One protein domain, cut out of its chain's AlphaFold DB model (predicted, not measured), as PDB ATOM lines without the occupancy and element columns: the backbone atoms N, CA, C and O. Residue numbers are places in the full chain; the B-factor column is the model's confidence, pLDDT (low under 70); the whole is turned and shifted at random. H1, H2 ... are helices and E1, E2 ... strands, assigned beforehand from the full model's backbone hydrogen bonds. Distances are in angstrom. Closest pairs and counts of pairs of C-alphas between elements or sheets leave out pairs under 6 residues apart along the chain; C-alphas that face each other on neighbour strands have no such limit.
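What this domain is: This is residues 512 to 520 and 544 to 619 of the 619 residues of an uncharacterized protein of Monoraphidium neglectum (UniProt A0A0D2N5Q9). The chain is wound in stacked turns, a short piece of a solenoid: the parallel strands E1, E2, E3 and E4 stand side by side as one wall, and the stretches that run back between them, residues 544 to 555, H1 with H2, and H3, are set off from one face of this sheet. The other face is bare, and the sheet twists little, by 3 degrees from edge to edge, with a curl of 39 degrees. The printed part has 85 residues with three named helices and four named strands, in the order E1 E2 H1 H2 E3 H3 E4; the class is mixed, helices and strands. It is compact, with a radius of gyration of the C-alphas of 11.9 A, and spans 31 by 25 by 21 A.

Where its parts are: E1, residues 512 to 516, begins at C-alpha 512 (497.609, 277.621, 404.993) and measures 13.2 A. E2, residues 556 to 561, measures 16.0 A. H1, residues 566 to 574, is 11.8 A long and begins at C-alpha 566 (497.756, 271.881, 383.542). H2 is residues 576 to 581, 9.0 A. E3, residues 584 to 589, measures 16.1 A. H3 is residues 599 to 603, 7.0 A. E4, residues 611 to 616, measures 16.5 A and ends at C-alpha 616 (485.243, 281.400, 387.591).

How they stand to each other: The sheet runs E1 E2 E3 E4, with E1 and E4 as edge strands. E1 and E2 are parallel at 9 degrees, with N 513 and O 556 at 2.9 A. E2 and E3 are parallel at 5 degrees, with N 557 and O 584 at 2.9 A. E3 and E4 are parallel at 9 degrees, with N 613 and O 585 at 2.9 A. Two strand-helix-strand units, parallel neighbour strands with helices between, are E2, H1 H2, E3 and E3, H3, E4; both crossovers are right-handed. H1, H2 and H3 are not on the sheet, with 1, 3 and 2 pairs of C-alphas within 10 A. H1 and H3 touch, closest at the C-alphas of Glu 566 and Gly 599, 4.8 A apart. H1 and H2 only just touch, with 3 pairs of C-alphas within 8 A, and only at the corner by their link; their closest C-alphas, of Thr 573 and Ala 579, are 5.8 A apart, and their lines are about perpendicular at 76 degrees. H2 and H3 are apart. Every O i to N i+4 pair is within hydrogen-bond range in H1, against 1 of 2 in H2 and 0 of 1 in H3, where 2 of 2 O i to N i+3 pairs are within range.

The domain as a whole: The two C-alphas farthest apart, of Arg 550 and Ala 619, are 32.8 A apart. Residues 521 to 543 are not printed; C-alphas 520 and 544 are 9.5 A apart across the cut. Of the links that are printed whole, none is long. The mean pLDDT of the printed part is 79.2; residues 518 to 520, 544, 591 to 599 and 617 to 619 are under 70.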
ATOM      1  N   VAL A 512     498.537 276.837 405.812       95.88
ATOM      2  CA  VAL A 512     497.609 277.621 404.993       95.88
ATOM      3  C   VAL A 512     498.397 278.541 404.066       95.88
ATOM      4  O   VAL A 512     499.157 279.390 404.538       95.88
ATOM      5  N   LEU A 513     498.183 278.396 402.759       94.88
ATOM      6  CA  LEU A 513     498.759 279.252 401.726       94.88
ATOM      7  C   LEU A 513     497.644 279.880 400.887       94.88
ATOM      8  O   LEU A 513     496.933 279.186 400.165       94.88
ATOM      9  N   LEU A 514     497.514 281.203 400.970       93.88
ATOM     10  CA  LEU A 514     496.641 282.003 400.117       93.88
ATOM     11  C   LEU A 514     497.496 282.920 399.243       93.88
ATOM     12  O   LEU A 514     498.128 283.835 399.765       93.88
ATOM     13  N   LEU A 515     497.488 282.697 397.931       91.81
ATOM     14  CA  LEU A 515     498.146 283.551 396.942       91.81
ATOM     15  C   LEU A 515     497.087 284.147 396.017       91.81
ATOM     16  O   LEU A 515     496.342 283.406 395.377       91.81
ATOM     17  N   ARG A 516     497.007 285.479 395.960       88.19
ATOM     18  CA  ARG A 516     496.059 286.207 395.109       88.19
ATOM     19  C   ARG A 516     496.775 287.144 394.154       88.19
ATOM     20  O   ARG A 516     497.585 287.950 394.598       88.19
ATOM     21  N   GLY A 517     496.440 287.085 392.870       77.38
ATOM     22  CA  GLY A 517     497.014 287.982 391.867       77.38
ATOM     23  C   GLY A 517     498.530 287.843 391.757       77.38
ATOM     24  O   GLY A 517     499.229 288.845 391.709       77.38
ATOM     25  N   CYS A 518     499.043 286.613 391.790       64.12
ATOM     26  CA  CYS A 518     500.407 286.357 391.338       64.12
ATOM     27  C   CYS A 518     500.413 286.455 389.802       64.12
ATOM     28  O   CYS A 518     499.468 285.995 389.163       64.12
ATOM     29  N   GLY A 519     501.418 287.087 389.209       59.00
ATOM     30  CA  GLY A 519     501.544 287.184 387.757       59.00
ATOM     31  C   GLY A 519     502.579 288.227 387.370       59.00
ATOM     32  O   GLY A 519     502.763 289.190 388.095       59.00
ATOM     33  N   ALA A 520     503.285 288.017 386.261       51.59
ATOM     34  CA  ALA A 520     504.245 288.995 385.777       51.59
ATOM     35  C   ALA A 520     503.508 290.258 385.313       51.59
ATOM     36  O   ALA A 520     502.637 290.192 384.441       51.59
ATOM     37  N   VAL A 544     505.884 281.077 386.546       68.19
ATOM     38  CA  VAL A 544     505.918 279.717 387.089       68.19
ATOM     39  C   VAL A 544     505.393 279.744 388.522       68.19
ATOM     40  O   VAL A 544     505.890 280.511 389.349       68.19
ATOM     41  N   LEU A 545     504.408 278.899 388.847       74.00
ATOM     42  CA  LEU A 545     503.937 278.775 390.225       74.00
ATOM     43  C   LEU A 545     505.059 278.328 391.178       74.00
ATOM     44  O   LEU A 545     505.960 277.572 390.790       74.00
ATOM     45  N   PRO A 546     504.990 278.722 392.464       77.25
ATOM     46  CA  PRO A 546     505.913 278.220 393.462       77.25
ATOM     47  C   PRO A 546     505.863 276.695 393.569       77.25
ATOM     48  O   PRO A 546     504.803 276.086 393.698       77.25
ATOM     49  N   SER A 547     507.039 276.070 393.569       81.19
ATOM     50  CA  SER A 547     507.204 274.667 393.916       81.19
ATOM     51  C   SER A 547     506.772 274.434 395.360       81.19
ATOM     52  O   SER A 547     507.420 274.868 396.317       81.19
ATOM     53  N   LEU A 548     505.690 273.674 395.510       84.69
ATOM     54  CA  LEU A 548     505.140 273.274 396.805       84.69
ATOM     55  C   LEU A 548     505.848 272.041 397.395       84.69
ATOM     56  O   LEU A 548     505.457 271.552 398.449       84.69
ATOM     57  N   SER A 549     506.917 271.558 396.748       83.88
ATOM     58  CA  SER A 549     507.624 270.311 397.089       83.88
ATOM     59  C   SER A 549     508.101 270.211 398.542       83.88
ATOM     60  O   SER A 549     508.231 269.111 399.074       83.88
ATOM     61  N   ARG A 550     508.347 271.352 399.191       84.00
ATOM     62  CA  ARG A 550     508.853 271.444 400.568       84.00
ATOM     63  C   ARG A 550     507.767 271.707 401.618       84.00
ATOM     64  O   ARG A 550     508.086 271.790 402.802       84.00
ATOM     65  N   LEU A 551     506.504 271.850 401.213       87.69
ATOM     66  CA  LEU A 551     505.388 272.185 402.099       87.69
ATOM     67  C   LEU A 551     504.657 270.925 402.576       87.69
ATOM     68  O   LEU A 551     503.502 270.684 402.238       87.69
ATOM     69  N   THR A 552     505.335 270.110 403.379       89.50
ATOM     70  CA  THR A 552     504.824 268.804 403.839       89.50
ATOM     71  C   THR A 552     503.641 268.888 404.804       89.50
ATOM     72  O   THR A 552     503.029 267.872 405.113       89.50
ATOM     73  N   CYS A 553     503.347 270.079 405.331       92.56
ATOM     74  CA  CYS A 553     502.257 270.319 406.274       92.56
ATOM     75  C   CYS A 553     501.102 271.125 405.664       92.56
ATOM     76  O   CYS A 553     500.243 271.584 406.414       92.56
ATOM     77  N   LEU A 554     501.085 271.337 404.343       94.12
ATOM     78  CA  LEU A 554     500.084 272.180 403.695       94.12
ATOM     79  C   LEU A 554     498.708 271.507 403.731       94.12
ATOM     80  O   LEU A 554     498.516 270.451 403.133       94.12
ATOM     81  N   GLU A 555     497.759 272.134 404.417       95.06
ATOM     82  CA  GLU A 555     496.383 271.661 404.597       95.06
ATOM     83  C   GLU A 555     495.395 272.452 403.739       95.06
ATOM     84  O   GLU A 555     494.437 271.880 403.227       95.06
ATOM     85  N   GLU A 556     495.637 273.748 403.543       94.44
ATOM     86  CA  GLU A 556     494.771 274.630 402.765       94.44
ATOM     87  C   GLU A 556     495.583 275.396 401.717       94.44
ATOM     88  O   GLU A 556     496.534 276.114 402.045       94.44
ATOM     89  N   LEU A 557     495.171 275.280 400.456       93.62
ATOM     90  CA  LEU A 557     495.750 276.001 399.329       93.62
ATOM     91  C   LEU A 557     494.662 276.803 398.617       93.62
ATOM     92  O   LEU A 557     493.711 276.240 398.078       93.62
ATOM     93  N   HIS A 558     494.821 278.124 398.588       93.12
ATOM     94  CA  HIS A 558     493.997 279.020 397.790       93.12
ATOM     95  C   HIS A 558     494.883 279.748 396.783       93.12
ATOM     96  O   HIS A 558     495.718 280.568 397.167       93.12
ATOM     97  N   LEU A 559     494.679 279.451 395.504       90.25
ATOM     98  CA  LEU A 559     495.352 280.118 394.398       90.25
ATOM     99  C   LEU A 559     494.331 280.902 393.581       90.25
ATOM    100  O   LEU A 559     493.373 280.342 393.051       90.25
ATOM    101  N   GLU A 560     494.553 282.201 393.475       87.31
ATOM    102  CA  GLU A 560     493.862 283.083 392.545       87.31
ATOM    103  C   GLU A 560     494.916 283.614 391.574       87.31
ATOM    104  O   GLU A 560     495.684 284.523 391.896       87.31
ATOM    105  N   HIS A 561     494.998 282.976 390.406       80.50
ATOM    106  CA  HIS A 561     495.989 283.272 389.376       80.50
ATOM    107  C   HIS A 561     495.323 283.170 387.995       80.50
ATOM    108  O   HIS A 561     494.638 282.180 387.725       80.50
ATOM    109  N   PRO A 562     495.490 284.169 387.109       73.19
ATOM    110  CA  PRO A 562     494.786 284.197 385.828       73.19
ATOM    111  C   PRO A 562     495.240 283.100 384.854       73.19
ATOM    112  O   PRO A 562     494.493 282.755 383.950       73.19
ATOM    113  N   GLN A 563     496.438 282.542 385.037       77.12
ATOM    114  CA  GLN A 563     497.052 281.570 384.123       77.12
ATOM    115  C   GLN A 563     497.447 280.264 384.839       77.12
ATOM    116  O   GLN A 563     498.582 279.821 384.724       77.12
ATOM    117  N   ILE A 564     496.569 279.675 385.662       80.12
ATOM    118  CA  ILE A 564     496.850 278.336 386.226       80.12
ATOM    119  C   ILE A 564     496.817 277.317 385.083       80.12
ATOM    120  O   ILE A 564     495.774 277.122 384.460       80.12
ATOM    121  N   THR A 565     497.949 276.670 384.808       83.62
ATOM    122  CA  THR A 565     498.095 275.704 383.709       83.62
ATOM    123  C   THR A 565     497.894 274.254 384.167       83.62
ATOM    124  O   THR A 565     497.907 273.933 385.355       83.62
ATOM    125  N   GLU A 566     497.756 273.318 383.224       81.75
ATOM    126  CA  GLU A 566     497.756 271.881 383.542       81.75
ATOM    127  C   GLU A 566     499.071 271.435 384.205       81.75
ATOM    128  O   GLU A 566     499.066 270.619 385.128       81.75
ATOM    129  N   ARG A 567     500.202 272.018 383.786       82.75
ATOM    130  CA  ARG A 567     501.523 271.750 384.369       82.75
ATOM    131  C   ARG A 567     501.568 272.113 385.852       82.75
ATOM    132  O   ARG A 567     502.165 271.380 386.639       82.75
ATOM    133  N   ASP A 568     500.910 273.201 386.229       83.88
ATOM    134  CA  ASP A 568     500.791 273.654 387.612       83.88
ATOM    135  C   ASP A 568     499.973 272.679 388.461       83.88
ATOM    136  O   ASP A 568     500.405 272.268 389.539       83.88
ATOM    137  N   LEU A 569     498.823 272.235 387.946       83.62
ATOM    138  CA  LEU A 569     497.997 271.221 388.604       83.62
ATOM    139  C   LEU A 569     498.749 269.897 388.747       83.62
ATOM    140  O   LEU A 569     498.706 269.270 389.809       83.62
ATOM    141  N   HIS A 570     499.494 269.489 387.719       85.00
ATOM    142  CA  HIS A 570     500.349 268.312 387.803       85.00
ATOM    143  C   HIS A 570     501.447 268.499 388.858       85.00
ATOM    144  O   HIS A 570     501.702 267.585 389.636       85.00
ATOM    145  N   ALA A 571     502.081 269.669 388.949       84.25
ATOM    146  CA  ALA A 571     503.100 269.948 389.964       84.25
ATOM    147  C   ALA A 571     502.535 269.904 391.398       84.25
ATOM    148  O   ALA A 571     503.171 269.336 392.286       84.25
ATOM    149  N   ILE A 572     501.329 270.440 391.618       85.00
ATOM    150  CA  ILE A 572     500.633 270.393 392.916       85.00
ATOM    151  C   ILE A 572     500.318 268.940 393.304       85.00
ATOM    152  O   ILE A 572     500.566 268.526 394.433       85.00
ATOM    153  N   THR A 573     499.798 268.157 392.359       83.25
ATOM    154  CA  THR A 573     499.270 266.802 392.606       83.25
ATOM    155  C   THR A 573     500.332 265.701 392.583       83.25
ATOM    156  O   THR A 573     500.154 264.665 393.218       83.25
ATOM    157  N   SER A 574     501.449 265.902 391.878       85.62
ATOM    158  CA  SER A 574     502.589 264.968 391.859       85.62
ATOM    159  C   SER A 574     503.531 265.141 393.053       85.62
ATOM    160  O   SER A 574     504.389 264.291 393.296       85.62
ATOM    161  N   CYS A 575     503.363 266.206 393.838       83.88
ATOM    162  CA  CYS A 575     504.089 266.379 395.083       83.88
ATOM    163  C   CYS A 575     503.529 265.439 396.162       83.88
ATOM    164  O   CYS A 575     502.531 265.752 396.809       83.88
ATOM    165  N   GLY A 576     504.202 264.306 396.399       82.81
ATOM    166  CA  GLY A 576     503.754 263.300 397.374       82.81
ATOM    167  C   GLY A 576     503.532 263.841 398.793       82.81
ATOM    168  O   GLY A 576     502.645 263.367 399.496       82.81
ATOM    169  N   ALA A 577     504.280 264.870 399.198       81.44
ATOM    170  CA  ALA A 577     504.117 265.501 400.504       81.44
ATOM    171  C   ALA A 577     502.813 266.311 400.615       81.44
ATOM    172  O   ALA A 577     502.095 266.171 401.598       81.44
ATOM    173  N   VAL A 578     502.482 267.111 399.594       83.56
ATOM    174  CA  VAL A 578     501.244 267.912 399.558       83.56
ATOM    175  C   VAL A 578     500.028 267.020 399.311       83.56
ATOM    176  O   VAL A 578     498.991 267.207 399.941       83.56
ATOM    177  N   ALA A 579     500.155 266.011 398.443       83.25
ATOM    178  CA  ALA A 579     499.061 265.102 398.106       83.25
ATOM    179  C   ALA A 579     498.505 264.337 399.324       83.25
ATOM    180  O   ALA A 579     497.317 264.017 399.355       83.25
ATOM    181  N   GLY A 580     499.349 264.072 400.329       85.12
ATOM    182  CA  GLY A 580     498.950 263.416 401.574       85.12
ATOM    183  C   GLY A 580     498.373 264.346 402.649       85.12
ATOM    184  O   GLY A 580     497.692 263.857 403.548       85.12
ATOM    185  N   SER A 581     498.632 265.657 402.591       89.88
ATOM    186  CA  SER A 581     498.249 266.607 403.651       89.88
ATOM    187  C   SER A 581     497.140 267.585 403.258       89.88
ATOM    188  O   SER A 581     496.460 268.108 404.141       89.88
ATOM    189  N   LEU A 582     496.957 267.849 401.961       89.44
ATOM    190  CA  LEU A 582     496.068 268.897 401.468       89.44
ATOM    191  C   LEU A 582     494.590 268.516 401.631       89.44
ATOM    192  O   LEU A 582     494.098 267.613 400.957       89.44
ATOM    193  N   ARG A 583     493.875 269.250 402.491       87.94
ATOM    194  CA  ARG A 583     492.453 269.045 402.811       87.94
ATOM    195  C   ARG A 583     491.520 269.998 402.085       87.94
ATOM    196  O   ARG A 583     490.400 269.621 401.756       87.94
ATOM    197  N   ALA A 584     491.957 271.222 401.812       85.06
ATOM    198  CA  ALA A 584     491.155 272.200 401.092       85.06
ATOM    199  C   ALA A 584     491.940 272.801 399.929       85.06
ATOM    200  O   ALA A 584     493.042 273.325 400.107       85.06
ATOM    201  N   LEU A 585     491.338 272.768 398.741       87.38
ATOM    202  CA  LEU A 585     491.862 273.388 397.535       87.38
ATOM    203  C   LEU A 585     490.825 274.354 396.966       87.38
ATOM    204  O   LEU A 585     489.720 273.959 396.588       87.38
ATOM    205  N   ARG A 586     491.196 275.628 396.869       88.00
ATOM    206  CA  ARG A 586     490.405 276.651 396.191       88.00
ATOM    207  C   ARG A 586     491.206 277.242 395.043       88.00
ATOM    208  O   ARG A 586     492.260 277.833 395.263       88.00
ATOM    209  N   LEU A 587     490.683 277.105 393.833       85.00
ATOM    210  CA  LEU A 587     491.267 277.668 392.624       85.00
ATOM    211  C   LEU A 587     490.284 278.675 392.035       85.00
ATOM    212  O   LEU A 587     489.132 278.339 391.752       85.00
ATOM    213  N   VAL A 588     490.741 279.910 391.867       82.50
ATOM    214  CA  VAL A 588     490.019 280.936 391.112       82.50
ATOM    215  C   VAL A 588     490.716 281.062 389.764       82.50
ATOM    216  O   VAL A 588     491.877 281.473 389.711       82.50
ATOM    217  N   VAL A 589     490.027 280.657 388.697       76.75
ATOM    218  CA  VAL A 589     490.584 280.571 387.339       76.75
ATOM    219  C   VAL A 589     489.939 281.650 386.469       76.75
ATOM    220  O   VAL A 589     488.723 281.847 386.514       76.75
ATOM    221  N   ALA A 590     490.751 282.373 385.696       70.38
ATOM    222  CA  ALA A 590     490.255 283.316 384.697       70.38
ATOM    223  C   ALA A 590     490.026 282.586 383.358       70.38
ATOM    224  O   ALA A 590     490.919 281.884 382.891       70.38
ATOM    225  N   GLY A 591     488.850 282.760 382.743       67.88
ATOM    226  CA  GLY A 591     488.507 282.220 381.416       67.88
ATOM    227  C   GLY A 591     487.565 281.004 381.410       67.88
ATOM    228  O   GLY A 591     487.259 280.430 382.454       67.88
ATOM    229  N   ASP A 592     487.131 280.602 380.207       59.59
ATOM    230  CA  ASP A 592     486.030 279.653 379.920       59.59
ATOM    231  C   ASP A 592     486.261 278.182 380.342       59.59
ATOM    232  O   ASP A 592     485.576 277.274 379.873       59.59
ATOM    233  N   GLY A 593     487.229 277.887 381.217       57.56
ATOM    234  CA  GLY A 593     487.433 276.552 381.804       57.56
ATOM    235  C   GLY A 593     487.829 275.427 380.829       57.56
ATOM    236  O   GLY A 593     488.156 274.329 381.279       57.56
ATOM    237  N   ALA A 594     487.868 275.686 379.517       60.38
ATOM    238  CA  ALA A 594     488.088 274.689 378.464       60.38
ATOM    239  C   ALA A 594     489.453 273.970 378.540       60.38
ATOM    240  O   ALA A 594     489.607 272.871 378.014       60.38
ATOM    241  N   TRP A 595     490.432 274.546 379.242       61.72
ATOM    242  CA  TRP A 595     491.806 274.031 379.350       61.72
ATOM    243  C   TRP A 595     492.015 273.029 380.500       61.72
ATOM    244  O   TRP A 595     493.100 272.481 380.658       61.72
ATOM    245  N   LEU A 596     490.991 272.764 381.319       62.19
ATOM    246  CA  LEU A 596     491.117 271.935 382.526       62.19
ATOM    247  C   LEU A 596     490.930 270.421 382.293       62.19
ATOM    248  O   LEU A 596     491.041 269.649 383.248       62.19
ATOM    249  N   GLY A 597     490.675 269.978 381.055       63.53
ATOM    250  CA  GLY A 597     490.287 268.594 380.740       63.53
ATOM    251  C   GLY A 597     491.251 267.513 381.251       63.53
ATOM    252  O   GLY A 597     490.802 266.526 381.831       63.53
ATOM    253  N   GLY A 598     492.567 267.709 381.104       68.69
ATOM    254  CA  GLY A 598     493.585 266.795 381.649       68.69
ATOM    255  C   GLY A 598     493.948 267.073 383.114       68.69
ATOM    256  O   GLY A 598     494.135 266.151 383.913       68.69
ATOM    257  N   GLY A 599     493.948 268.347 383.518       69.25
ATOM    258  CA  GLY A 599     494.369 268.781 384.852       69.25
ATOM    259  C   GLY A 599     493.438 268.356 385.993       69.25
ATOM    260  O   GLY A 599     493.909 268.062 387.092       69.25
ATOM    261  N   VAL A 600     492.126 268.256 385.749       72.19
ATOM    262  CA  VAL A 600     491.164 267.800 386.775       72.19
ATOM    263  C   VAL A 600     491.378 266.328 387.124       72.19
ATOM    264  O   VAL A 600     491.264 265.956 388.292       72.19
ATOM    265  N   ALA A 601     491.770 265.494 386.156       75.19
ATOM    266  CA  ALA A 601     492.103 264.097 386.429       75.19
ATOM    267  C   ALA A 601     493.292 263.982 387.397       75.19
ATOM    268  O   ALA A 601     493.301 263.104 388.259       75.19
ATOM    269  N   ALA A 602     494.258 264.904 387.334       77.06
ATOM    270  CA  ALA A 602     495.387 264.930 388.259       77.06
ATOM    271  C   ALA A 602     494.960 265.224 389.714       77.06
ATOM    272  O   ALA A 602     495.577 264.698 390.640       77.06
ATOM    273  N   LEU A 603     493.872 265.982 389.933       75.94
ATOM    274  CA  LEU A 603     493.348 266.286 391.276       75.94
ATOM    275  C   LEU A 603     492.869 265.039 392.030       75.94
ATOM    276  O   LEU A 603     492.884 265.035 393.258       75.94
ATOM    277  N   THR A 604     492.519 263.957 391.324       77.44
ATOM    278  CA  THR A 604     492.142 262.675 391.953       77.44
ATOM    279  C   THR A 604     493.276 262.041 392.764       77.44
ATOM    280  O   THR A 604     493.022 261.181 393.602       77.44
ATOM    281  N   ARG A 605     494.527 262.486 392.568       80.62
ATOM    282  CA  ARG A 605     495.695 262.038 393.342       80.62
ATOM    283  C   ARG A 605     495.764 262.654 394.749       80.62
ATOM    284  O   ARG A 605     496.590 262.228 395.552       80.62
ATOM    285  N   LEU A 606     494.927 263.650 395.057       79.06
ATOM    286  CA  LEU A 606     494.857 264.302 396.368       79.06
ATOM    287  C   LEU A 606     493.976 263.482 397.322       79.06
ATOM    288  O   LEU A 606     492.782 263.735 397.467       79.06
ATOM    289  N   MET A 607     494.573 262.490 397.980       77.94
ATOM    290  CA  MET A 607     493.849 261.518 398.815       77.94
ATOM    291  C   MET A 607     493.190 262.129 400.062       77.94
ATOM    292  O   MET A 607     492.274 261.531 400.621       77.94
ATOM    293  N   ALA A 608     493.659 263.296 400.510       77.38
ATOM    294  CA  ALA A 608     493.180 263.975 401.714       77.38
ATOM    295  C   ALA A 608     492.162 265.101 401.441       77.38
ATOM    296  O   ALA A 608     491.750 265.775 402.383       77.38
ATOM    297  N   LEU A 609     491.762 265.328 400.183       72.62
ATOM    298  CA  LEU A 609     490.948 266.481 399.798       72.62
ATOM    299  C   LEU A 609     489.502 266.369 400.321       72.62
ATOM    300  O   LEU A 609     488.706 265.574 399.832       72.62
ATOM    301  N   GLU A 610     489.149 267.216 401.286       75.88
ATOM    302  CA  GLU A 610     487.809 267.347 401.874       75.88
ATOM    303  C   GLU A 610     486.968 268.421 401.158       75.88
ATOM    304  O   GLU A 610     485.739 268.339 401.119       75.88
ATOM    305  N   CYS A 611     487.612 269.448 400.588       75.44
ATOM    306  CA  CYS A 611     486.933 270.573 399.948       75.44
ATOM    307  C   CYS A 611     487.638 271.017 398.659       75.44
ATOM    308  O   CYS A 611     488.806 271.402 398.688       75.44
ATOM    309  N   LEU A 612     486.899 271.032 397.543       79.56
ATOM    310  CA  LEU A 612     487.325 271.610 396.268       79.56
ATOM    311  C   LEU A 612     486.385 272.754 395.883       79.56
ATOM    312  O   LEU A 612     485.175 272.557 395.769       79.56
ATOM    313  N   GLN A 613     486.939 273.942 395.657       75.31
ATOM    314  CA  GLN A 613     486.208 275.091 395.122       75.31
ATOM    315  C   GLN A 613     486.890 275.572 393.844       75.31
ATOM    316  O   GLN A 613     487.995 276.106 393.899       75.31
ATOM    317  N   LEU A 614     486.221 275.391 392.706       77.69
ATOM    318  CA  LEU A 614     486.599 275.989 391.428       77.69
ATOM    319  C   LEU A 614     485.647 277.154 391.178       77.69
ATOM    320  O   LEU A 614     484.441 276.943 391.053       77.69
ATOM    321  N   LEU A 615     486.171 278.374 391.173       72.88
ATOM    322  CA  LEU A 615     485.375 279.575 390.940       72.88
ATOM    323  C   LEU A 615     485.832 280.222 389.631       72.88
ATOM    324  O   LEU A 615     487.034 280.482 389.491       72.88
ATOM    325  N   PRO A 616     484.922 280.494 388.680       73.25
ATOM    326  CA  PRO A 616     485.243 281.400 387.591       73.25
ATOM    327  C   PRO A 616     485.443 282.798 388.183       73.25
ATOM    328  O   PRO A 616     484.747 283.186 389.122       73.25
ATOM    329  N   ARG A 617     486.412 283.552 387.659       64.69
ATOM    330  CA  ARG A 617     486.745 284.900 388.156       64.69
ATOM    331  C   ARG A 617     485.557 285.881 388.124       64.69
ATOM    332  O   ARG A 617     485.554 286.824 388.908       64.69
ATOM    333  N   ASP A 618     484.568 285.630 387.264       69.69
ATOM    334  CA  ASP A 618     483.423 286.517 387.009       69.69
ATOM    335  C   ASP A 618     482.119 286.119 387.744       69.69
ATOM    336  O   ASP A 618     481.067 286.696 387.461       69.69
ATOM    337  N   ALA A 619     482.159 285.149 388.673       48.44
ATOM    338  CA  ALA A 619     481.024 284.764 389.536       48.44
ATOM    339  C   ALA A 619     481.147 285.330 390.955       48.44
ATOM    340  O   ALA A 619     480.088 285.675 391.531       48.44
TER     341      ALA A 619